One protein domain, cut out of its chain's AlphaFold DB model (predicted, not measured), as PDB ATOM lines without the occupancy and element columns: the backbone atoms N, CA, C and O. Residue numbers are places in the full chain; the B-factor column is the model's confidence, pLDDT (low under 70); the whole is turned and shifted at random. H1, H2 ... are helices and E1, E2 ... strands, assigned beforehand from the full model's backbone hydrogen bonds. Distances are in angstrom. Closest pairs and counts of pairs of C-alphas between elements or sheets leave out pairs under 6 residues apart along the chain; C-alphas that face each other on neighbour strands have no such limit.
ATOM      1  N   SER A 228     164.384  21.353   1.711       72.00
ATOM      2  CA  SER A 228     164.027  21.356   3.122       72.00
ATOM      3  C   SER A 228     163.195  20.123   3.480       72.00
ATOM      4  O   SER A 228     162.551  19.512   2.628       72.00
ATOM      5  N   GLU A 229     163.121  19.807   4.774       73.50
ATOM      6  CA  GLU A 229     162.199  18.781   5.291       73.50
ATOM      7  C   GLU A 229     160.731  19.048   4.896       73.50
ATOM      8  O   GLU A 229     159.924  18.128   4.864       73.50
ATOM      9  N   ASN A 230     160.391  20.291   4.537       77.69
ATOM     10  CA  ASN A 230     159.044  20.699   4.143       77.69
ATOM     11  C   ASN A 230     158.722  20.432   2.661       77.69
ATOM     12  O   ASN A 230     157.559  20.496   2.267       77.69
ATOM     13  N   ALA A 231     159.713  20.150   1.820       85.06
ATOM     14  CA  ALA A 231     159.490  19.784   0.424       85.06
ATOM     15  C   ALA A 231     160.476  18.685   0.014       85.06
ATOM     16  O   ALA A 231     161.352  18.922  -0.821       85.06
ATOM     17  N   PRO A 232     160.362  17.481   0.606       89.94
ATOM     18  CA  PRO A 232     161.314  16.416   0.363       89.94
ATOM     19  C   PRO A 232     161.343  16.043  -1.119       89.94
ATOM     20  O   PRO A 232     160.338  16.119  -1.837       89.94
ATOM     21  N   SER A 233     162.514  15.604  -1.562       92.38
ATOM     22  CA  SER A 233     162.725  15.041  -2.886       92.38
ATOM     23  C   SER A 233     163.488  13.723  -2.797       92.38
ATOM     24  O   SER A 233     164.155  13.434  -1.797       92.38
ATOM     25  N   PHE A 234     163.315  12.885  -3.818       93.75
ATOM     26  CA  PHE A 234     163.936  11.564  -3.897       93.75
ATOM     27  C   PHE A 234     164.498  11.324  -5.295       93.75
ATOM     28  O   PHE A 234     163.915  11.762  -6.290       93.75
ATOM     29  N   THR A 235     165.608  10.587  -5.370       94.31
ATOM     30  CA  THR A 235     166.202  10.162  -6.643       94.31
ATOM     31  C   THR A 235     165.521   8.893  -7.135       94.31
ATOM     32  O   THR A 235     165.325   7.945  -6.375       94.31
ATOM     33  N   ILE A 236     165.187   8.858  -8.416       95.75
ATOM     34  CA  ILE A 236     164.566   7.727  -9.092       95.75
ATOM     35  C   ILE A 236     165.676   6.837  -9.649       95.75
ATOM     36  O   ILE A 236     166.457   7.237 -10.508       95.75
ATOM     37  N   SER A 237     165.748   5.604  -9.161       96.31
ATOM     38  CA  SER A 237     166.594   4.558  -9.720       96.31
ATOM     39  C   SER A 237     165.795   3.809 -10.779       96.31
ATOM     40  O   SER A 237     164.899   3.032 -10.450       96.31
ATOM     41  N   ASN A 238     166.129   4.042 -12.046       95.31
ATOM     42  CA  ASN A 238     165.407   3.511 -13.201       95.31
ATOM     43  C   ASN A 238     166.285   2.543 -14.022       95.31
ATOM     44  O   ASN A 238     166.784   2.923 -15.080       95.31
ATOM     45  N   PRO A 239     166.515   1.304 -13.543       94.88
ATOM     46  CA  PRO A 239     167.415   0.356 -14.206       94.88
ATOM     47  C   PRO A 239     166.902  -0.162 -15.561       94.88
ATOM     48  O   PRO A 239     167.670  -0.775 -16.291       94.88
ATOM     49  N   PHE A 240     165.627   0.066 -15.897       95.38
ATOM     50  CA  PHE A 240     165.007  -0.385 -17.152       95.38
ATOM     51  C   PHE A 240     164.684   0.761 -18.116       95.38
ATOM     52  O   PHE A 240     163.913   0.551 -19.053       95.38
ATOM     53  N   GLU A 241     165.224   1.959 -17.860       93.69
ATOM     54  CA  GLU A 241     165.075   3.135 -18.729       93.69
ATOM     55  C   GLU A 241     163.610   3.450 -19.083       93.69
ATOM     56  O   GLU A 241     163.287   3.868 -20.195       93.69
ATOM     57  N   LEU A 242     162.696   3.254 -18.125       94.00
ATOM     58  CA  LEU A 242     161.297   3.649 -18.276       94.00
ATOM     59  C   LEU A 242     161.207   5.146 -18.581       94.00
ATOM     60  O   LEU A 242     161.910   5.956 -17.969       94.00
ATOM     61  N   SER A 243     160.328   5.526 -19.503       92.62
ATOM     62  CA  SER A 243     160.109   6.940 -19.809       92.62
ATOM     63  C   SER A 243     159.494   7.676 -18.612       92.62
ATOM     64  O   SER A 243     158.800   7.081 -17.787       92.62
ATOM     65  N   ALA A 244     159.704   8.993 -18.521       90.19
ATOM     66  CA  ALA A 244     159.136   9.802 -17.436       90.19
ATOM     67  C   ALA A 244     157.603   9.670 -17.341       90.19
ATOM     68  O   ALA A 244     157.047   9.659 -16.244       90.19
ATOM     69  N   ASP A 245     156.934   9.527 -18.486       91.00
ATOM     70  CA  ASP A 245     155.482   9.383 -18.552       91.00
ATOM     71  C   ASP A 245     155.035   7.987 -18.067       91.00
ATOM     72  O   ASP A 245     154.054   7.886 -17.334       91.00
ATOM     73  N   GLU A 246     155.790   6.920 -18.370       93.69
ATOM     74  CA  GLU A 246     155.532   5.571 -17.832       93.69
ATOM     75  C   GLU A 246     155.766   5.485 -16.321       93.69
ATOM     76  O   GLU A 246     155.014   4.803 -15.620       93.69
ATOM     77  N   ILE A 247     156.792   6.171 -15.809       95.31
ATOM     78  CA  ILE A 247     157.054   6.270 -14.367       95.31
ATOM     79  C   ILE A 247     155.878   6.972 -13.680       95.31
ATOM     80  O   ILE A 247     155.379   6.476 -12.670       95.31
ATOM     81  N   ALA A 248     155.410   8.094 -14.236       94.00
ATOM     82  CA  ALA A 248     154.276   8.842 -13.696       94.00
ATOM     83  C   ALA A 248     152.974   8.022 -13.719       94.00
ATOM     84  O   ALA A 248     152.287   7.955 -12.700       94.00
ATOM     85  N   GLU A 249     152.666   7.360 -14.840       94.44
ATOM     86  CA  GLU A 249     151.505   6.468 -14.997       94.44
ATOM     87  C   GLU A 249     151.536   5.345 -13.946       94.44
ATOM     88  O   GLU A 249     150.620   5.218 -13.130       94.44
ATOM     89  N   THR A 250     152.655   4.618 -13.872       95.81
ATOM     90  CA  THR A 250     152.852   3.506 -12.928       95.81
ATOM     91  C   THR A 250     152.733   3.951 -11.466       95.81
ATOM     92  O   THR A 250     152.175   3.230 -10.625       95.81
ATOM     93  N   LEU A 251     153.269   5.134 -11.142       95.88
ATOM     94  CA  LEU A 251     153.196   5.712  -9.806       95.88
ATOM     95  C   LEU A 251     151.743   6.016  -9.428       95.88
ATOM     96  O   LEU A 251     151.285   5.537  -8.393       95.88
ATOM     97  N   VAL A 252     151.013   6.757 -10.267       95.00
ATOM     98  CA  VAL A 252     149.615   7.148 -10.007       95.00
ATOM     99  C   VAL A 252     148.734   5.922  -9.790       95.00
ATOM    100  O   VAL A 252     148.024   5.845  -8.791       95.00
ATOM    101  N   GLU A 253     148.837   4.915 -10.651       93.56
ATOM    102  CA  GLU A 253     148.002   3.715 -10.556       93.56
ATOM    103  C   GLU A 253     148.307   2.869  -9.312       93.56
ATOM    104  O   GLU A 253     147.419   2.262  -8.704       93.56
ATOM    105  N   THR A 254     149.579   2.803  -8.910       94.69
ATOM    106  CA  THR A 254     149.974   2.117  -7.674       94.69
ATOM    107  C   THR A 254     149.454   2.869  -6.450       94.69
ATOM    108  O   THR A 254     148.909   2.247  -5.536       94.69
ATOM    109  N   LEU A 255     149.539   4.201  -6.460       95.12
ATOM    110  CA  LEU A 255     148.989   5.045  -5.402       95.12
ATOM    111  C   LEU A 255     147.465   4.964  -5.330       95.12
ATOM    112  O   LEU A 255     146.933   4.946  -4.228       95.12
ATOM    113  N   ASP A 256     146.753   4.888  -6.453       95.38
ATOM    114  CA  ASP A 256     145.293   4.743  -6.479       95.38
ATOM    115  C   ASP A 256     144.829   3.472  -5.771       95.38
ATOM    116  O   ASP A 256     143.899   3.522  -4.961       95.38
ATOM    117  N   ARG A 257     145.529   2.355  -5.995       93.62
ATOM    118  CA  ARG A 257     145.260   1.099  -5.282       93.62
ATOM    119  C   ARG A 257     145.497   1.244  -3.781       93.62
ATOM    120  O   ARG A 257     144.608   0.939  -2.993       93.62
ATOM    121  N   PHE A 258     146.651   1.776  -3.377       94.31
ATOM    122  CA  PHE A 258     146.950   1.977  -1.955       94.31
ATOM    123  C   PHE A 258     146.000   2.977  -1.285       94.31
ATOM    124  O   PHE A 258     145.591   2.765  -0.146       94.31
ATOM    125  N   LYS A 259     145.598   4.045  -1.984       95.19
ATOM    126  CA  LYS A 259     144.621   5.019  -1.482       95.19
ATOM    127  C   LYS A 259     143.255   4.383  -1.275       95.19
ATOM    128  O   LYS A 259     142.608   4.729  -0.294       95.19
ATOM    129  N   ALA A 260     142.810   3.497  -2.168       95.44
ATOM    130  CA  ALA A 260     141.538   2.796  -2.015       95.44
ATOM    131  C   ALA A 260     141.538   1.910  -0.757       95.44
ATOM    132  O   ALA A 260     140.639   2.046   0.075       95.44
ATOM    133  N   ASP A 261     142.590   1.107  -0.568       93.81
ATOM    134  CA  ASP A 261     142.761   0.255   0.617       93.81
ATOM    135  C   ASP A 261     142.807   1.097   1.910       93.81
ATOM    136  O   ASP A 261     142.131   0.798   2.897       93.81
ATOM    137  N   MET A 262     143.576   2.192   1.906       93.88
ATOM    138  CA  MET A 262     143.691   3.097   3.057       93.88
ATOM    139  C   MET A 262     142.407   3.871   3.339       93.88
ATOM    140  O   MET A 262     142.062   4.087   4.500       93.88
ATOM    141  N   TRP A 263     141.672   4.271   2.302       95.06
ATOM    142  CA  TRP A 263     140.386   4.943   2.446       95.06
ATOM    143  C   TRP A 263     139.385   4.065   3.196       95.06
ATOM    144  O   TRP A 263     138.722   4.544   4.115       95.06
ATOM    145  N   GLU A 264     139.295   2.781   2.845       94.94
ATOM    146  CA  GLU A 264     138.405   1.832   3.516       94.94
ATOM    147  C   GLU A 264     138.759   1.671   5.004       94.94
ATOM    148  O   GLU A 264     137.873   1.715   5.868       94.94
ATOM    149  N   GLN A 265     140.052   1.580   5.326       91.56
ATOM    150  CA  GLN A 265     140.532   1.507   6.711       91.56
ATOM    151  C   GLN A 265     140.215   2.789   7.493       91.56
ATOM    152  O   GLN A 265     139.626   2.729   8.576       91.56
ATOM    153  N   CYS A 266     140.499   3.958   6.912       92.12
ATOM    154  CA  CYS A 266     140.195   5.260   7.508       92.12
ATOM    155  C   CYS A 266     138.687   5.444   7.751       92.12
ATOM    156  O   CYS A 266     138.272   5.915   8.813       92.12
ATOM    157  N   MET A 267     137.845   5.026   6.803       92.88
ATOM    158  CA  MET A 267     136.389   5.068   6.953       92.88
ATOM    159  C   MET A 267     135.890   4.108   8.033       92.88
ATOM    160  O   MET A 267     134.983   4.464   8.787       92.88
ATOM    161  N   THR A 268     136.504   2.931   8.162       92.06
ATOM    162  CA  THR A 268     136.196   1.977   9.234       92.06
ATOM    163  C   THR A 268     136.511   2.570  10.610       92.06
ATOM    164  O   THR A 268     135.691   2.471  11.525       92.06
ATOM    165  N   HIS A 269     137.659   3.238  10.766       88.00
ATOM    166  CA  HIS A 269     138.012   3.928  12.015       88.00
ATOM    167  C   HIS A 269     137.044   5.058  12.342       88.00
ATOM    168  O   HIS A 269     136.579   5.157  13.478       88.00
ATOM    169  N   ARG A 270     136.670   5.865  11.343       88.19
ATOM    170  CA  ARG A 270     135.664   6.921  11.504       88.19
ATOM    171  C   ARG A 270     134.317   6.367  11.969       88.19
ATOM    172  O   ARG A 270     133.709   6.934  12.877       88.19
ATOM    173  N   GLN A 271     133.842   5.279  11.361       90.00
ATOM    174  CA  GLN A 271     132.583   4.636  11.749       90.00
ATOM    175  C   GLN A 271     132.637   4.141  13.196       90.00
ATOM    176  O   GLN A 271     131.737   4.458  13.972       90.00
ATOM    177  N   LYS A 272     133.722   3.457  13.587       87.50
ATOM    178  CA  LYS A 272     133.934   2.993  14.970       87.50
ATOM    179  C   LYS A 272     133.990   4.146  15.970       87.50
ATOM    180  O   LYS A 272     133.384   4.055  17.034       87.50
ATOM    181  N   LYS A 273     134.682   5.238  15.630       84.62
ATOM    182  CA  LYS A 273     134.722   6.456  16.451       84.62
ATOM    183  C   LYS A 273     133.314   7.027  16.640       84.62
ATOM    184  O   LYS A 273     132.897   7.231  17.772       84.62
ATOM    185  N   THR A 274     132.565   7.185  15.549       85.81
ATOM    186  CA  THR A 274     131.188   7.705  15.580       85.81
ATOM    187  C   THR A 274     130.272   6.814  16.429       85.81
ATOM    188  O   THR A 274     129.475   7.310  17.220       85.81
ATOM    189  N   GLU A 275     130.389   5.488  16.307       86.56
ATOM    190  CA  GLU A 275     129.624   4.533  17.119       86.56
ATOM    191  C   GLU A 275     129.940   4.677  18.616       86.56
ATOM    192  O   GLU A 275     129.026   4.709  19.445       86.56
ATOM    193  N   LEU A 276     131.221   4.818  18.966       82.25
ATOM    194  CA  LEU A 276     131.655   5.022  20.348       82.25
ATOM    195  C   LEU A 276     131.217   6.375  20.911       82.25
ATOM    196  O   LEU A 276     130.816   6.428  22.071       82.25
ATOM    197  N   GLU A 277     131.234   7.441  20.113       82.25
ATOM    198  CA  GLU A 277     130.736   8.766  20.502       82.25
ATOM    199  C   GLU A 277     129.230   8.752  20.756       82.25
ATOM    200  O   GLU A 277     128.779   9.218  21.801       82.25
ATOM    201  N   ILE A 278     128.449   8.147  19.854       85.88
ATOM    202  CA  ILE A 278     127.002   7.967  20.045       85.88
ATOM    203  C   ILE A 278     126.742   7.172  21.328       85.88
ATOM    204  O   ILE A 278     125.864   7.529  22.120       85.88
ATOM    205  N   ARG A 279     127.510   6.101  21.562       81.00
ATOM    206  CA  ARG A 279     127.388   5.279  22.771       81.00
ATOM    207  C   ARG A 279     127.763   6.062  24.028       81.00
ATOM    208  O   ARG A 279     127.064   5.941  25.033       81.00
ATOM    209  N   TYR A 280     128.816   6.873  23.973       79.69
ATOM    210  CA  TYR A 280     129.249   7.737  25.068       79.69
ATOM    211  C   TYR A 280     128.197   8.802  25.400       79.69
ATOM    212  O   TYR A 280     127.790   8.897  26.555       79.69
ATOM    213  N   GLU A 281     127.687   9.540  24.411       83.00
ATOM    214  CA  GLU A 281     126.635  10.546  24.622       83.00
ATOM    215  C   GLU A 281     125.327   9.912  25.114       83.00
ATOM    216  O   GLU A 281     124.654  10.464  25.984       83.00
ATOM    217  N   THR A 282     124.992   8.702  24.650       82.00
ATOM    218  CA  THR A 282     123.845   7.946  25.180       82.00
ATOM    219  C   THR A 282     124.042   7.605  26.659       82.00
ATOM    220  O   THR A 282     123.134   7.810  27.462       82.00
ATOM    221  N   LEU A 283     125.222   7.106  27.044       75.81
ATOM    222  CA  LEU A 283     125.547   6.792  28.441       75.81
ATOM    223  C   LEU A 283     125.583   8.045  29.320       75.81
ATOM    224  O   LEU A 283     125.108   8.008  30.452       75.81
ATOM    225  N   LYS A 284     126.100   9.157  28.799       78.81
ATOM    226  CA  LYS A 284     126.120  10.452  29.480       78.81
ATOM    227  C   LYS A 284     124.709  10.992  29.702       78.81
ATOM    228  O   LYS A 284     124.371  11.324  30.832       78.81
ATOM    229  N   GLY A 285     123.853  10.973  28.679       80.62
ATOM    230  CA  GLY A 285     122.441  11.341  28.815       80.62
ATOM    231  C   GLY A 285     121.685  10.436  29.797       80.62
ATOM    232  O   GLY A 285     120.871  10.920  30.582       80.62
ATOM    233  N   LEU A 286     121.986   9.131  29.820       74.88
ATOM    234  CA  LEU A 286     121.463   8.218  30.841       74.88
ATOM    235  C   LEU A 286     121.972   8.579  32.240       74.88
ATOM    236  O   LEU A 286     121.168   8.605  33.164       74.88
ATOM    237  N   SER A 287     123.254   8.915  32.399       67.88
ATOM    238  CA  SER A 287     123.827   9.362  33.674       67.88
ATOM    239  C   SER A 287     123.172  10.651  34.180       67.88
ATOM    240  O   SER A 287     122.829  10.732  35.354       67.88
ATOM    241  N   GLU A 288     122.938  11.630  33.304       76.88
ATOM    242  CA  GLU A 288     122.249  12.888  33.641       76.88
ATOM    243  C   GLU A 288     120.782  12.650  34.048       76.88
ATOM    244  O   GLU A 288     120.256  13.310  34.945       76.88
ATOM    245  N   LEU A 289     120.111  11.662  33.444       68.81
ATOM    246  CA  LEU A 289     118.785  11.202  33.884       68.81
ATOM    247  C   LEU A 289     118.847  10.412  35.204       68.81
ATOM    248  O   LEU A 289     117.862  10.360  35.950       68.81
ATOM    249  N   GLN A 290     119.995   9.797  35.485       60.34
ATOM    250  CA  GLN A 290     120.249   8.909  36.612       60.34
ATOM    251  C   GLN A 290     120.838   9.618  37.838       60.34
ATOM    252  O   GLN A 290     120.950   8.972  38.870       60.34
ATOM    253  N   ASP A 291     121.000  10.947  37.839       52.69
ATOM    254  CA  ASP A 291     121.208  11.789  39.042       52.69
ATOM    255  C   ASP A 291     120.065  11.690  40.097       52.69
ATOM    256  O   ASP A 291     120.009  12.426  41.086       52.69
ATOM    257  N   ARG A 292     119.136  10.737  39.930       53.59
ATOM    258  CA  ARG A 292     118.151  10.275  40.922       53.59
ATOM    259  C   ARG A 292     118.461   8.893  41.533       53.59
ATOM    260  O   ARG A 292     117.703   8.447  42.392       53.59
ATOM    261  N   VAL A 293     119.538   8.215  41.126       55.81
ATOM    262  CA  VAL A 293     119.970   6.881  41.591       55.81
ATOM    263  C   VAL A 293     121.504   6.860  41.749       55.81
ATOM    264  O   VAL A 293     122.221   7.395  40.920       55.81
ATOM    265  N   SER A 294     121.999   6.255  42.835       54.72
ATOM    266  CA  SER A 294     123.397   6.281  43.322       54.72
ATOM    267  C   SER A 294     124.521   6.266  42.258       54.72
ATOM    268  O   SER A 294     124.639   5.331  41.462       54.72
ATOM    269  N   LEU A 295     125.411   7.265  42.361       50.56
ATOM    270  CA  LEU A 295     126.620   7.517  41.556       50.56
ATOM    271  C   LEU A 295     127.610   6.326  41.510       50.56
ATOM    272  O   LEU A 295     128.335   6.149  40.533       50.56
ATOM    273  N   GLU A 296     127.616   5.466  42.535       53.88
ATOM    274  CA  GLU A 296     128.521   4.305  42.634       53.88
ATOM    275  C   GLU A 296     128.174   3.165  41.664       53.88
ATOM    276  O   GLU A 296     129.049   2.383  41.293       53.88
ATOM    277  N   SER A 297     126.927   3.081  41.190       56.97
ATOM    278  CA  SER A 297     126.543   2.085  40.173       56.97
ATOM    279  C   SER A 297     126.926   2.498  38.748       56.97
ATOM    280  O   SER A 297     127.047   1.638  37.882       56.97
ATOM    281  N   VAL A 298     127.142   3.794  38.498       53.75
ATOM    282  CA  VAL A 298     127.545   4.324  37.182       53.75
ATOM    283  C   VAL A 298     129.064   4.231  36.993       53.75
ATOM    284  O   VAL A 298     129.533   3.935  35.899       53.75
ATOM    285  N   MET A 299     129.846   4.394  38.065       48.44
ATOM    286  CA  MET A 299     131.309   4.265  38.013       48.44
ATOM    287  C   MET A 299     131.811   2.822  37.851       48.44
ATOM    288  O   MET A 299     132.874   2.619  37.273       48.44
ATOM    289  N   ASN A 300     131.029   1.831  38.296       56.66
ATOM    290  CA  ASN A 300     131.287   0.402  38.068       56.66
ATOM    291  C   ASN A 300     130.598  -0.140  36.805       56.66
ATOM    292  O   ASN A 300     130.600  -1.350  36.567       56.66
ATOM    293  N   TYR A 301     129.978   0.725  35.997       53.41
ATOM    294  CA  TYR A 301     129.426   0.301  34.721       53.41
ATOM    295  C   TYR A 301     130.594  -0.009  33.770       53.41
ATOM    296  O   TYR A 301     131.507   0.813  33.657       53.41
ATOM    297  N   PRO A 302     130.566  -1.125  33.022       56.41
ATOM    298  CA  PRO A 302     131.612  -1.516  32.060       56.41
ATOM    299  C   PRO A 302     131.800  -0.529  30.880       56.41
ATOM    300  O   PRO A 302     132.408  -0.848  29.869       56.41
ATOM    301  N   GLY A 303     131.271   0.696  30.978       53.09
ATOM    302  CA  GLY A 303     131.422   1.772  30.006       53.09
ATOM    303  C   GLY A 303     132.719   2.579  30.120       53.09
ATOM    304  O   GLY A 303     133.013   3.329  29.194       53.09
ATOM    305  N   ASN A 304     133.511   2.429  31.190       54.25
ATOM    306  CA  ASN A 304     134.801   3.129  31.321       54.25
ATOM    307  C   ASN A 304     135.872   2.579  30.349       54.25
ATOM    308  O   ASN A 304     136.757   3.313  29.910       54.25
ATOM    309  N   GLU A 305     135.720   1.322  29.915       56.91
ATOM    310  CA  GLU A 305     136.497   0.714  28.822       56.91
ATOM    311  C   GLU A 305     136.268   1.433  27.479       56.91
ATOM    312  O   GLU A 305     137.168   1.488  26.644       56.91
ATOM    313  N   ASN A 306     135.105   2.071  27.277       58.53
ATOM    314  CA  ASN A 306     134.797   2.770  26.024       58.53
ATOM    315  C   ASN A 306     135.593   4.075  25.866       58.53
ATOM    316  O   ASN A 306     135.954   4.423  24.746       58.53
ATOM    317  N   VAL A 307     135.908   4.785  26.957       59.69
ATOM    318  CA  VAL A 307     136.709   6.027  26.894       59.69
ATOM    319  C   VAL A 307     138.173   5.706  26.583       59.69
ATOM    320  O   VAL A 307     138.791   6.370  25.750       59.69
ATOM    321  N   GLN A 308     138.713   4.638  27.181       62.78
ATOM    322  CA  GLN A 308     140.036   4.115  26.822       62.78
ATOM    323  C   GLN A 308     140.053   3.560  25.386       62.78
ATOM    324  O   GLN A 308     141.022   3.777  24.656       62.78
ATOM    325  N   GLY A 309     138.957   2.934  24.947       65.25
ATOM    326  CA  GLY A 309     138.762   2.463  23.576       65.25
ATOM    327  C   GLY A 309     138.798   3.581  22.529       65.25
ATOM    328  O   GLY A 309     139.428   3.404  21.487       65.25
ATOM    329  N   ILE A 310     138.210   4.752  22.812       67.88
ATOM    330  CA  ILE A 310     138.278   5.923  21.917       67.88
ATOM    331  C   ILE A 310     139.726   6.395  21.760       67.88
ATOM    332  O   ILE A 310     140.173   6.598  20.635       67.88
ATOM    333  N   GLY A 311     140.482   6.515  22.858       69.38
ATOM    334  CA  GLY A 311     141.895   6.908  22.804       69.38
ATOM    335  C   GLY A 311     142.767   5.905  22.039       69.38
ATOM    336  O   GLY A 311     143.604   6.305  21.229       69.38
ATOM    337  N   ALA A 312     142.542   4.604  22.237       73.44
ATOM    338  CA  ALA A 312     143.258   3.547  21.524       73.44
ATOM    339  C   ALA A 312     142.940   3.534  20.018       73.44
ATOM    340  O   ALA A 312     143.857   3.449  19.201       73.44
ATOM    341  N   ILE A 313     141.665   3.677  19.641       75.44
ATOM    342  CA  ILE A 313     141.243   3.775  18.235       75.44
ATOM    343  C   ILE A 313     141.767   5.060  17.608       75.44
ATOM    344  O   ILE A 313     142.232   5.025  16.477       75.44
ATOM    345  N   PHE A 314     141.758   6.176  18.336       72.88
ATOM    346  CA  PHE A 314     142.292   7.440  17.846       72.88
ATOM    347  C   PHE A 314     143.792   7.333  17.550       72.88
ATOM    348  O   PHE A 314     144.227   7.658  16.445       72.88
ATOM    349  N   ASN A 315     144.569   6.773  18.480       75.19
ATOM    350  CA  ASN A 315     146.002   6.552  18.293       75.19
ATOM    351  C   ASN A 315     146.301   5.570  17.150       75.19
ATOM    352  O   ASN A 315     147.197   5.836  16.354       75.19
ATOM    353  N   ALA A 316     145.534   4.480  17.030       74.25
ATOM    354  CA  ALA A 316     145.664   3.537  15.917       74.25
ATOM    355  C   ALA A 316     145.251   4.162  14.571       74.25
ATOM    356  O   ALA A 316     145.883   3.915  13.554       74.25
ATOM    357  N   SER A 317     144.232   5.022  14.560       85.44
ATOM    358  CA  SER A 317     143.762   5.693  13.345       85.44
ATOM    359  C   SER A 317     144.716   6.785  12.864       85.44
ATOM    360  O   SER A 317     144.772   7.066  11.670       85.44
ATOM    361  N   ARG A 318     145.516   7.377  13.765       88.50
ATOM    362  CA  ARG A 318     146.471   8.438  13.418       88.50
ATOM    363  C   ARG A 318     147.522   7.959  12.420       88.50
ATOM    364  O   ARG A 318     147.846   8.721  11.510       88.50
ATOM    365  N   SER A 319     148.044   6.735  12.557       90.69
ATOM    366  CA  SER A 319     148.984   6.193  11.566       90.69
ATOM    367  C   SER A 319     148.325   6.089  10.201       90.69
ATOM    368  O   SER A 319     148.869   6.595   9.227       90.69
ATOM    369  N   ASP A 320     147.126   5.521  10.138       92.75
ATOM    370  CA  ASP A 320     146.432   5.237   8.880       92.75
ATOM    371  C   ASP A 320     146.024   6.541   8.178       92.75
ATOM    372  O   ASP A 320     146.226   6.694   6.974       92.75
ATOM    373  N   TYR A 321     145.562   7.536   8.944       93.75
ATOM    374  CA  TYR A 321     145.327   8.895   8.452       93.75
ATOM    375  C   TYR A 321     146.612   9.545   7.929       93.75
ATOM    376  O   TYR A 321     146.593  10.172   6.869       93.75
ATOM    377  N   THR A 322     147.735   9.373   8.631       94.62
ATOM    378  CA  THR A 322     149.039   9.897   8.193       94.62
ATOM    379  C   THR A 322     149.484   9.242   6.883       94.62
ATOM    380  O   THR A 322     149.882   9.949   5.960       94.62
ATOM    381  N   PHE A 323     149.353   7.919   6.753       95.12
ATOM    382  CA  PHE A 323     149.664   7.188   5.520       95.12
ATOM    383  C   PHE A 323     148.743   7.583   4.364       95.12
ATOM    384  O   PHE A 323     149.217   7.803   3.250       95.12
ATOM    385  N   TYR A 324     147.443   7.745   4.614       96.25
ATOM    386  CA  TYR A 324     146.512   8.228   3.598       96.25
ATOM    387  C   TYR A 324     146.878   9.643   3.122       96.25
ATOM    388  O   TYR A 324     146.954   9.898   1.920       96.25
ATOM    389  N   ALA A 325     147.172  10.559   4.051       96.19
ATOM    390  CA  ALA A 325     147.640  11.901   3.713       96.19
ATOM    391  C   ALA A 325     148.970  11.866   2.936       96.19
ATOM    392  O   ALA A 325     149.133  12.634   1.984       96.19
ATOM    393  N   ALA A 326     149.889  10.960   3.287       96.75
ATOM    394  CA  ALA A 326     151.155  10.763   2.585       96.75
ATOM    395  C   ALA A 326     150.929  10.321   1.134       96.75
ATOM    396  O   ALA A 326     151.492  10.926   0.224       96.75
ATOM    397  N   LEU A 327     150.048   9.345   0.893       97.00
ATOM    398  CA  LEU A 327     149.677   8.909  -0.459       97.00
ATOM    399  C   LEU A 327     149.106  10.063  -1.296       97.00
ATOM    400  O   LEU A 327     149.504  10.242  -2.447       97.00
ATOM    401  N   CYS A 328     148.232  10.889  -0.713       96.31
ATOM    402  CA  CYS A 328     147.718  12.090  -1.378       96.31
ATOM    403  C   CYS A 328     148.813  13.134  -1.657       96.31
ATOM    404  O   CYS A 328     148.740  13.837  -2.663       96.31
ATOM    405  N   CYS A 329     149.835  13.251  -0.804       95.50
ATOM    406  CA  CYS A 329     150.982  14.124  -1.071       95.50
ATOM    407  C   CYS A 329     151.836  13.607  -2.233       95.50
ATOM    408  O   CYS A 329     152.262  14.407  -3.065       95.50
ATOM    409  N   ILE A 330     152.067  12.290  -2.308       96.38
ATOM    410  CA  ILE A 330     152.823  11.660  -3.402       96.38
ATOM    411  C   ILE A 330     152.069  11.796  -4.727       96.38
ATOM    412  O   ILE A 330     152.679  12.074  -5.753       96.38
ATOM    413  N   GLU A 331     150.743  11.694  -4.723       95.00
ATOM    414  CA  GLU A 331     149.928  11.942  -5.920       95.00
ATOM    415  C   GLU A 331     150.081  13.375  -6.459       95.00
ATOM    416  O   GLU A 331     150.036  13.593  -7.665       95.00
ATOM    417  N   GLN A 332     150.300  14.357  -5.579       94.25
ATOM    418  CA  GLN A 332     150.562  15.753  -5.953       94.25
ATOM    419  C   GLN A 332     152.050  16.038  -6.211       94.25
ATOM    420  O   GLN A 332     152.470  17.201  -6.239       94.25
ATOM    421  N   SER A 333     152.867  14.994  -6.349       94.06
ATOM    422  CA  SER A 333     154.283  15.142  -6.655       94.06
ATOM    423  C   SER A 333     154.510  15.571  -8.101       94.06
ATOM    424  O   SER A 333     153.644  15.455  -8.971       94.06
ATOM    425  N   ARG A 334     155.715  16.074  -8.368       92.94
ATOM    426  CA  ARG A 334     156.169  16.381  -9.722       92.94
ATOM    427  C   ARG A 334     157.471  15.653 -10.004       92.94
ATOM    428  O   ARG A 334     158.418  15.777  -9.229       92.94
ATOM    429  N   ILE A 335     157.517  14.918 -11.111       92.88
ATOM    430  CA  ILE A 335     158.726  14.239 -11.585       92.88
ATOM    431  C   ILE A 335     159.445  15.167 -12.565       92.88
ATOM    432  O   ILE A 335     158.831  15.654 -13.512       92.88
ATOM    433  N   ILE A 336     160.723  15.443 -12.311       90.94
ATOM    434  CA  ILE A 336     161.575  16.299 -13.141       90.94
ATOM    435  C   ILE A 336     162.943  15.631 -13.257       90.94
ATOM    436  O   ILE A 336     163.670  15.521 -12.268       90.94
ATOM    437  N   GLY A 337     163.302  15.209 -14.469       88.50
ATOM    438  CA  GLY A 337     164.500  14.401 -14.698       88.50
ATOM    439  C   GLY A 337     164.450  13.088 -13.913       88.50
ATOM    440  O   GLY A 337     163.463  12.359 -13.963       88.50
ATOM    441  N   ASP A 338     165.504  12.811 -13.157       91.12
ATOM    442  CA  ASP A 338     165.676  11.631 -12.306       91.12
ATOM    443  C   ASP A 338     165.146  11.832 -10.875       91.12
ATOM    444  O   ASP A 338     165.541  11.113  -9.958       91.12
ATOM    445  N   ARG A 339     164.283  12.829 -10.645       92.69
ATOM    446  CA  ARG A 339     163.836  13.217  -9.302       92.69
ATOM    447  C   ARG A 339     162.331  13.390  -9.195       92.69
ATOM    448  O   ARG A 339     161.677  13.865 -10.120       92.69
ATOM    449  N   ILE A 340     161.806  13.070  -8.015       94.19
ATOM    450  CA  ILE A 340     160.430  13.359  -7.596       94.19
ATOM    451  C   ILE A 340     160.442  14.446  -6.518       94.19
ATOM    452  O   ILE A 340     161.206  14.368  -5.557       94.19
ATOM    453  N   TYR A 341     159.590  15.457  -6.676       93.31
ATOM    454  CA  TYR A 341     159.448  16.588  -5.759       93.31
ATOM    455  C   TYR A 341     158.084  16.556  -5.081       93.31
ATOM    456  O   TYR A 341     157.063  16.447  -5.764       93.31
ATOM    457  N   LEU A 342     158.056  16.700  -3.754       94.00
ATOM    458  CA  LEU A 342     156.837  16.595  -2.946       94.00
ATOM    459  C   LEU A 342     156.527  17.912  -2.209       94.00
ATOM    460  O   LEU A 342     156.639  17.987  -0.984       94.00
ATOM    461  N   PRO A 343     156.086  18.965  -2.921       91.00
ATOM    462  CA  PRO A 343     155.880  20.296  -2.338       91.00
ATOM    463  C   PRO A 343     154.745  20.362  -1.303       91.00
ATOM    464  O   PRO A 343     154.607  21.361  -0.605       91.00
ATOM    465  N   LYS A 344     153.888  19.335  -1.236       92.69
ATOM    466  CA  LYS A 344     152.705  19.302  -0.364       92.69
ATOM    467  C   LYS A 344     152.937  18.695   1.015       92.69
ATOM    468  O   LYS A 344     152.071  18.840   1.868       92.69
ATOM    469  N   VAL A 345     154.098  18.089   1.260       91.75
ATOM    470  CA  VAL A 345     154.403  17.455   2.554       91.75
ATOM    471  C   VAL A 345     154.541  18.491   3.675       91.75
ATOM    472  O   VAL A 345     154.039  18.286   4.772       91.75
ATOM    473  N   GLY A 346     155.159  19.639   3.407       86.50
ATOM    474  CA  GLY A 346     155.286  20.730   4.378       86.50
ATOM    475  C   GLY A 346     154.142  21.741   4.366       86.50
ATOM    476  O   GLY A 346     154.247  22.760   5.045       86.50
ATOM    477  N   ASP A 347     153.077  21.511   3.590       89.44
ATOM    478  CA  ASP A 347     151.899  22.385   3.539       89.44
ATOM    479  C   ASP A 347     150.841  21.879   4.537       89.44
ATOM    480  O   ASP A 347     150.065  20.979   4.202       89.44
ATOM    481  N   PRO A 348     150.752  22.444   5.760       86.62
ATOM    482  CA  PRO A 348     149.810  21.961   6.768       86.62
ATOM    483  C   PRO A 348     148.354  22.132   6.323       86.62
ATOM    484  O   PRO A 348     147.484  21.379   6.742       86.62
ATOM    485  N   ASN A 349     148.058  23.089   5.438       90.00
ATOM    486  CA  ASN A 349     146.692  23.264   4.948       90.00
ATOM    487  C   ASN A 349     146.283  22.118   4.022       90.00
ATOM    488  O   ASN A 349     145.101  21.770   3.963       90.00
ATOM    489  N   PHE A 350     147.240  21.531   3.297       90.62
ATOM    490  CA  PHE A 350     146.971  20.406   2.412       90.62
ATOM    491  C   PHE A 350     146.581  19.162   3.211       90.62
ATOM    492  O   PHE A 350     145.501  18.617   2.974       90.62
ATOM    493  N   SER A 351     147.397  18.758   4.192       88.56
ATOM    494  CA  SER A 351     147.089  17.600   5.044       88.56
ATOM    495  C   SER A 351     145.763  17.793   5.783       88.56
ATOM    496  O   SER A 351     144.907  16.913   5.731       88.56
ATOM    497  N   MET A 352     145.519  18.979   6.347       88.75
ATOM    498  CA  MET A 352     144.248  19.311   7.002       88.75
ATOM    499  C   MET A 352     143.047  19.199   6.054       88.75
ATOM    500  O   MET A 352     142.022  18.632   6.422       88.75
ATOM    501  N   THR A 353     143.168  19.677   4.811       91.81
ATOM    502  CA  THR A 353     142.087  19.588   3.812       91.81
ATOM    503  C   THR A 353     141.787  18.141   3.418       91.81
ATOM    504  O   THR A 353     140.624  17.771   3.247       91.81
ATOM    505  N   VAL A 354     142.823  17.311   3.268       91.69
ATOM    506  CA  VAL A 354     142.669  15.883   2.953       91.69
ATOM    507  C   VAL A 354     141.997  15.152   4.120       91.69
ATOM    508  O   VAL A 354     141.059  14.381   3.905       91.69
ATOM    509  N   LEU A 355     142.430  15.435   5.350       90.62
ATOM    510  CA  LEU A 355     141.978  14.754   6.564       90.62
ATOM    511  C   LEU A 355     140.616  15.229   7.079       90.62
ATOM    512  O   LEU A 355     139.908  14.454   7.723       90.62
ATOM    513  N   ALA A 356     140.182  16.437   6.713       89.31
ATOM    514  CA  ALA A 356     138.835  16.940   6.995       89.31
ATOM    515  C   ALA A 356     137.723  16.019   6.454       89.31
ATOM    516  O   ALA A 356     136.587  16.067   6.914       89.31
ATOM    517  N   ARG A 357     138.036  15.130   5.500       89.12
ATOM    518  CA  ARG A 357     137.098  14.109   5.009       89.12
ATOM    519  C   ARG A 357     136.753  13.058   6.060       89.12
ATOM    520  O   ARG A 357     135.675  12.471   5.964       89.12
ATOM    521  N   PHE A 358     137.636  12.812   7.029       87.12
ATOM    522  CA  PHE A 358     137.474  11.775   8.051       87.12
ATOM    523  C   PHE A 358     137.069  12.320   9.419       87.12
ATOM    524  O   PHE A 358     136.496  11.573  10.207       87.12
ATOM    525  N   SER A 359     137.321  13.601   9.692       82.25
ATOM    526  CA  SER A 359     136.922  14.233  10.949       82.25
ATOM    527  C   SER A 359     135.509  14.823  10.872       82.25
ATOM    528  O   SER A 359     135.014  15.190   9.804       82.25
ATOM    529  N   THR A 360     134.821  14.832  12.010       71.56
ATOM    530  CA  THR A 360     133.494  15.433  12.207       71.56
ATOM    531  C   THR A 360     133.583  16.864  12.733       71.56
ATOM    532  O   THR A 360     132.641  17.629  12.527       71.56
ATOM    533  N   GLU A 361     134.706  17.238  13.348       72.88
ATOM    534  CA  GLU A 361     134.981  18.579  13.860       72.88
ATOM    535  C   GLU A 361     136.219  19.180  13.182       72.88
ATOM    536  O   GLU A 361     137.173  18.486  12.831       72.88
ATOM    537  N   ASP A 362     136.236  20.499  13.000       58.22
ATOM    538  CA  ASP A 362     137.421  21.171  12.473       58.22
ATOM    539  C   ASP A 362     138.587  20.995  13.474       58.22
ATOM    540  O   ASP A 362     138.551  21.547  14.575       58.22
ATOM    541  N   ASN A 363     139.654  20.299  13.053       59.91
ATOM    542  CA  ASN A 363     140.962  20.151  13.726       59.91
ATOM    543  C   ASN A 363     141.185  18.984  14.708       59.91
ATOM    544  O   ASN A 363     142.100  19.065  15.526       59.91
ATOM    545  N   GLU A 364     140.443  17.877  14.636       70.12
ATOM    546  CA  GLU A 364     140.755  16.741  15.525       70.12
ATOM    547  C   GLU A 364     142.004  15.957  15.111       70.12
ATOM    548  O   GLU A 364     142.700  15.417  15.967       70.12
ATOM    549  N   ILE A 365     142.284  15.850  13.810       79.81
ATOM    550  CA  ILE A 365     143.378  15.021  13.299       79.81
ATOM    551  C   ILE A 365     144.582  15.917  13.016       79.81
ATOM    552  O   ILE A 365     144.697  16.491  11.936       79.81
ATOM    553  N   ASP A 366     145.479  16.025  13.995       82.81
ATOM    554  CA  ASP A 366     146.758  16.715  13.834       82.81
ATOM    555  C   ASP A 366     147.836  15.730  13.354       82.81
ATOM    556  O   ASP A 366     148.246  14.816  14.082       82.81
ATOM    557  N   VAL A 367     148.275  15.906  12.107       87.88
ATOM    558  CA  VAL A 367     149.406  15.179  11.521       87.88
ATOM    559  C   VAL A 367     150.558  16.155  11.377       87.88
ATOM    560  O   VAL A 367     150.489  17.111  10.600       87.88
ATOM    561  N   SER A 368     151.638  15.893  12.112       89.81
ATOM    562  CA  SER A 368     152.819  16.737  12.028       89.81
ATOM    563  C   SER A 368     153.514  16.563  10.665       89.81
ATOM    564  O   SER A 368     153.532  15.454  10.120       89.81
ATOM    565  N   PRO A 369     154.148  17.615  10.111       88.81
ATOM    566  CA  PRO A 369     154.930  17.495   8.876       88.81
ATOM    567  C   PRO A 369     156.045  16.442   8.958       88.81
ATOM    568  O   PRO A 369     156.366  15.803   7.959       88.81
ATOM    569  N   SER A 370     156.609  16.222  10.152       90.88
ATOM    570  CA  SER A 370     157.623  15.188  10.391       90.88
ATOM    571  C   SER A 370     157.047  13.780  10.235       90.88
ATOM    572  O   SER A 370     157.646  12.959   9.541       90.88
ATOM    573  N   ASP A 371     155.880  13.506  10.832       91.88
ATOM    574  CA  ASP A 371     155.208  12.202  10.714       91.88
ATOM    575  C   ASP A 371     154.847  11.918   9.250       91.88
ATOM    576  O   ASP A 371     155.049  10.814   8.745       91.88
ATOM    577  N   LEU A 372     154.365  12.946   8.545       93.69
ATOM    578  CA  LEU A 372     154.015  12.863   7.131       93.69
ATOM    579  C   LEU A 372     155.243  12.605   6.249       93.69
ATOM    580  O   LEU A 372     155.197  11.768   5.349       93.69
ATOM    581  N   THR A 373     156.352  13.292   6.526       93.00
ATOM    582  CA  THR A 373     157.626  13.092   5.825       93.00
ATOM    583  C   THR A 373     158.140  11.669   6.010       93.00
ATOM    584  O   THR A 373     158.605  11.055   5.049       93.00
ATOM    585  N   GLU A 374     158.046  11.122   7.223       93.81
ATOM    586  CA  GLU A 374     158.477   9.751   7.495       93.81
ATOM    587  C   GLU A 374     157.570   8.725   6.805       93.81
ATOM    588  O   GLU A 374     158.077   7.821   6.145       93.81
ATOM    589  N   ALA A 375     156.249   8.923   6.826       95.00
ATOM    590  CA  ALA A 375     155.315   8.070   6.094       95.00
ATOM    591  C   ALA A 375     155.567   8.089   4.573       95.00
ATOM    592  O   ALA A 375     155.554   7.036   3.933       95.00
ATOM    593  N   VAL A 376     155.864   9.257   3.986       95.50
ATOM    594  CA  VAL A 376     156.263   9.367   2.570       95.50
ATOM    595  C   VAL A 376     157.556   8.598   2.299       95.50
ATOM    596  O   VAL A 376     157.628   7.867   1.311       95.50
ATOM    597  N   LYS A 377     158.572   8.719   3.166       94.31
ATOM    598  CA  LYS A 377     159.823   7.956   3.023       94.31
ATOM    599  C   LYS A 377     159.561   6.455   3.060       94.31
ATOM    600  O   LYS A 377     160.084   5.758   2.198       94.31
ATOM    601  N   THR A 378     158.763   5.969   4.008       95.00
ATOM    602  CA  THR A 378     158.385   4.552   4.098       95.00
ATOM    603  C   THR A 378     157.714   4.087   2.805       95.00
ATOM    604  O   THR A 378     158.143   3.104   2.209       95.00
ATOM    605  N   LEU A 379     156.721   4.834   2.308       95.25
ATOM    606  CA  LEU A 379     155.986   4.477   1.091       95.25
ATOM    607  C   LEU A 379     156.858   4.462  -0.172       95.25
ATOM    608  O   LEU A 379     156.658   3.604  -1.029       95.25
ATOM    609  N   LEU A 380     157.798   5.400  -0.314       95.62
ATOM    610  CA  LEU A 380     158.630   5.506  -1.517       95.62
ATOM    611  C   LEU A 380     159.871   4.607  -1.475       95.62
ATOM    612  O   LEU A 380     160.223   4.019  -2.495       95.62
ATOM    613  N   LEU A 381     160.553   4.505  -0.330       95.44
ATOM    614  CA  LEU A 381     161.848   3.819  -0.230       95.44
ATOM    615  C   LEU A 381     161.726   2.302  -0.065       95.44
ATOM    616  O   LEU A 381     162.640   1.581  -0.457       95.44
ATOM    617  N   GLU A 382     160.631   1.810   0.517       93.81
ATOM    618  CA  GLU A 382     160.437   0.370   0.746       93.81
ATOM    619  C   GLU A 382     159.757  -0.337  -0.435       93.81
ATOM    620  O   GLU A 382     159.686  -1.564  -0.463       93.81
ATOM    621  N   GLN A 383     159.253   0.421  -1.414       91.94
ATOM    622  CA  GLN A 383     158.450  -0.110  -2.513       91.94
ATOM    623  C   GLN A 383     159.206  -0.148  -3.841       91.94
ATOM    624  O   GLN A 383     159.987   0.740  -4.187       91.94
ATOM    625  N   GLN A 384     158.908  -1.188  -4.616       94.75
ATOM    626  CA  GLN A 384     159.272  -1.287  -6.025       94.75
ATOM    627  C   GLN A 384     158.032  -1.010  -6.872       94.75
ATOM    628  O   GLN A 384     156.981  -1.624  -6.671       94.75
ATOM    629  N   PHE A 385     158.152  -0.091  -7.825       95.62
ATOM    630  CA  PHE A 385     157.044   0.341  -8.668       95.62
ATOM    631  C   PHE A 385     157.143  -0.363 -10.019       95.62
ATOM    632  O   PHE A 385     157.962   0.001 -10.861       95.62
ATOM    633  N   TYR A 386     156.336  -1.409 -10.190       96.12
ATOM    634  CA  TYR A 386     156.324  -2.258 -11.380       96.12
ATOM    635  C   TYR A 386     155.447  -1.671 -12.480       96.12
ATOM    636  O   TYR A 386     154.279  -1.369 -12.232       96.12
ATOM    637  N   SER A 387     155.983  -1.583 -13.699       93.94
ATOM    638  CA  SER A 387     155.227  -1.125 -14.865       93.94
ATOM    639  C   SER A 387     154.034  -2.042 -15.133       93.94
ATOM    640  O   SER A 387     154.135  -3.271 -15.083       93.94
ATOM    641  N   GLN A 388     152.882  -1.450 -15.452       86.88
ATOM    642  CA  GLN A 388     151.702  -2.226 -15.831       86.88
ATOM    643  C   GLN A 388     151.854  -2.905 -17.187       86.88
ATOM    644  O   GLN A 388     151.371  -4.022 -17.376       86.88
ATOM    645  N   LYS A 389     152.522  -2.222 -18.123       91.38
ATOM    646  CA  LYS A 389     152.754  -2.730 -19.479       91.38
ATOM    647  C   LYS A 389     153.695  -3.928 -19.444       91.38
ATOM    648  O   LYS A 389     153.511  -4.871 -20.207       91.38
ATOM    649  N   ASP A 390     154.669  -3.895 -18.538       92.12
ATOM    650  CA  ASP A 390     155.659  -4.946 -18.376       92.12
ATOM    651  C   ASP A 390     156.026  -5.131 -16.899       92.12
ATOM    652  O   ASP A 390     156.829  -4.385 -16.340       92.12
ATOM    653  N   ARG A 391     155.471  -6.182 -16.280       92.19
ATOM    654  CA  ARG A 391     155.717  -6.517 -14.868       92.19
ATOM    655  C   ARG A 391     157.167  -6.901 -14.567       92.19
ATOM    656  O   ARG A 391     157.502  -7.058 -13.398       92.19
ATOM    657  N   THR A 392     158.013  -7.087 -15.580       94.00
ATOM    658  CA  THR A 392     159.448  -7.322 -15.371       94.00
ATOM    659  C   THR A 392     160.224  -6.021 -15.171       94.00
ATOM    660  O   THR A 392     161.300  -6.042 -14.575       94.00
ATOM    661  N   LYS A 393     159.665  -4.883 -15.602       95.56
ATOM    662  CA  LYS A 393     160.277  -3.564 -15.455       95.56
ATOM    663  C   LYS A 393     159.773  -2.881 -14.196       95.56
ATOM    664  O   LYS A 393     158.569  -2.824 -13.941       95.56
ATOM    665  N   TYR A 394     160.692  -2.301 -13.438       96.19
ATOM    666  CA  TYR A 394     160.364  -1.528 -12.250       96.19
ATOM    667  C   TYR A 394     161.306  -0.338 -12.071       96.19
ATOM    668  O   TYR A 394     162.408  -0.305 -12.612       96.19
ATOM    669  N   PHE A 395     160.895   0.624 -11.258       97.44
ATOM    670  CA  PHE A 395     161.791   1.643 -10.720       97.44
ATOM    671  C   PHE A 395     161.675   1.681  -9.198       97.44
ATOM    672  O   PHE A 395     160.703   1.198  -8.607       97.44
ATOM    673  N   THR A 396     162.697   2.229  -8.552       97.19
ATOM    674  CA  THR A 396     162.725   2.418  -7.099       97.19
ATOM    675  C   THR A 396     163.127   3.837  -6.761       97.19
ATOM    676  O   THR A 396     163.738   4.534  -7.571       97.19
ATOM    677  N   PHE A 397     162.804   4.273  -5.549       96.69
ATOM    678  CA  PHE A 397     163.289   5.543  -5.032       96.69
ATOM    679  C   PHE A 397     164.474   5.311  -4.102       96.69
ATOM    680  O   PHE A 397     164.503   4.375  -3.305       96.69
ATOM    681  N   LYS A 398     165.466   6.189  -4.202       94.44
ATOM    682  CA  LYS A 398     166.625   6.232  -3.319       94.44
ATOM    683  C   LYS A 398     166.548   7.489  -2.473       94.44
ATOM    684  O   LYS A 398     166.163   8.561  -2.947       94.44
ATOM    685  N   ARG A 399     166.936   7.349  -1.203       87.81
ATOM    686  CA  ARG A 399     167.123   8.498  -0.321       87.81
ATOM    687  C   ARG A 399     168.210   9.371  -0.930       87.81
ATOM    688  O   ARG A 399     169.262   8.858  -1.311       87.81
ATOM    689  N   GLU A 400     167.956  10.671  -1.006       81.75
ATOM    690  CA  GLU A 400     169.007  11.597  -1.397       81.75
ATOM    691  C   GLU A 400     170.163  11.486  -0.411       81.75
ATOM    692  O   GLU A 400     169.962  11.445   0.808       81.75
TER     693      GLU A 400
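What this domain is: This is residues 228 to 400 of the 858 residues of an uncharacterized protein of Metschnikowia aff. pulcherrima (UniProt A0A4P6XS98). A long helical hairpin with a small head: H1 and H3 run side by side, H2 sits at the far tip, and at the other end a curled sheet of five short strands packs on the first turns of H1, with H5 between the sheet and H3, and H4 on H3. The printed part has 173 residues, in the order E1 H1 H2 H3 E2 E3 H4 H5 E4 E5. The sheet runs E2 E3 E1 E5 E4, antiparallel throughout; the class is mixed, helices and strands. The whole is loose, with a radius of gyration of the C-alphas of 21.5 A, and spans 76 by 33 by 21 A, a rod.

Where its parts are: E1, residues 233 to 237, begins with C-alpha 233 at (162.725, 15.041, -2.886). H1, residues 244 to 290, is 66.6 A long and ends with C-alpha 290 at (120.249, 8.909, 36.612). H2 is residues 296 to 299. H3, residues 304 to 331, measures 41.2 A and has a kink of 26 degrees near residue 318. E2 is residues 334 to 336, E3 339 to 341, H4 348 to 355. H5, residues 369 to 381, is 17.8 A long. E4 is residues 384 to 386; E5, residues 394 to 399, measures 17.0 A and ends with C-alpha 399 at (167.123, 8.498, -0.321).

How they stand to each other: H3 is the hub. It touches H1 at a shallow tilt of 21 degrees, opposite ways, closest at the C-alphas of Met 262 and Tyr 324, 5.9 A. With residues 322 to 330 alone it touches H5 at a steep tilt of 61 degrees, closest at the C-alphas of Ala 326 and Val 376, 5.3 A. With residues 321 to 328 alone it touches H4, closest at the C-alphas of Ala 325 and Ser 351, 5.9 A. H1 and H5 are on the same face of the sheet, making two layers, helices on one face. H5 lies over E5 at a height over the sheet of 10.4 A; H1 lies over none of the strands. In the hairpin E2 and E3, N 336 and O 339 are 2.9 A apart. N 234 and O 340 of E1 and E3 are 3.1 A apart, N 237 and O 396 of E1 and E5 2.8 A, and N 385 and O 395 of the hairpin E4 and E5 3.0 A, within hydrogen-bond range. Every O i to N i+4 pair is within range in H1, H4 and H5, and 21 of 24 in H3; H2 is too short for such a pair.

The domain as a whole: The C-alphas of Glu 241 and Arg 292, the two farthest apart, are 76.2 A apart. The printed part has no cut. The link H4 to H5, residues 356 to 368, is long. The mean pLDDT of the printed part is 85.1; residues 287, 289 to 311 and 362 to 363 are under 70.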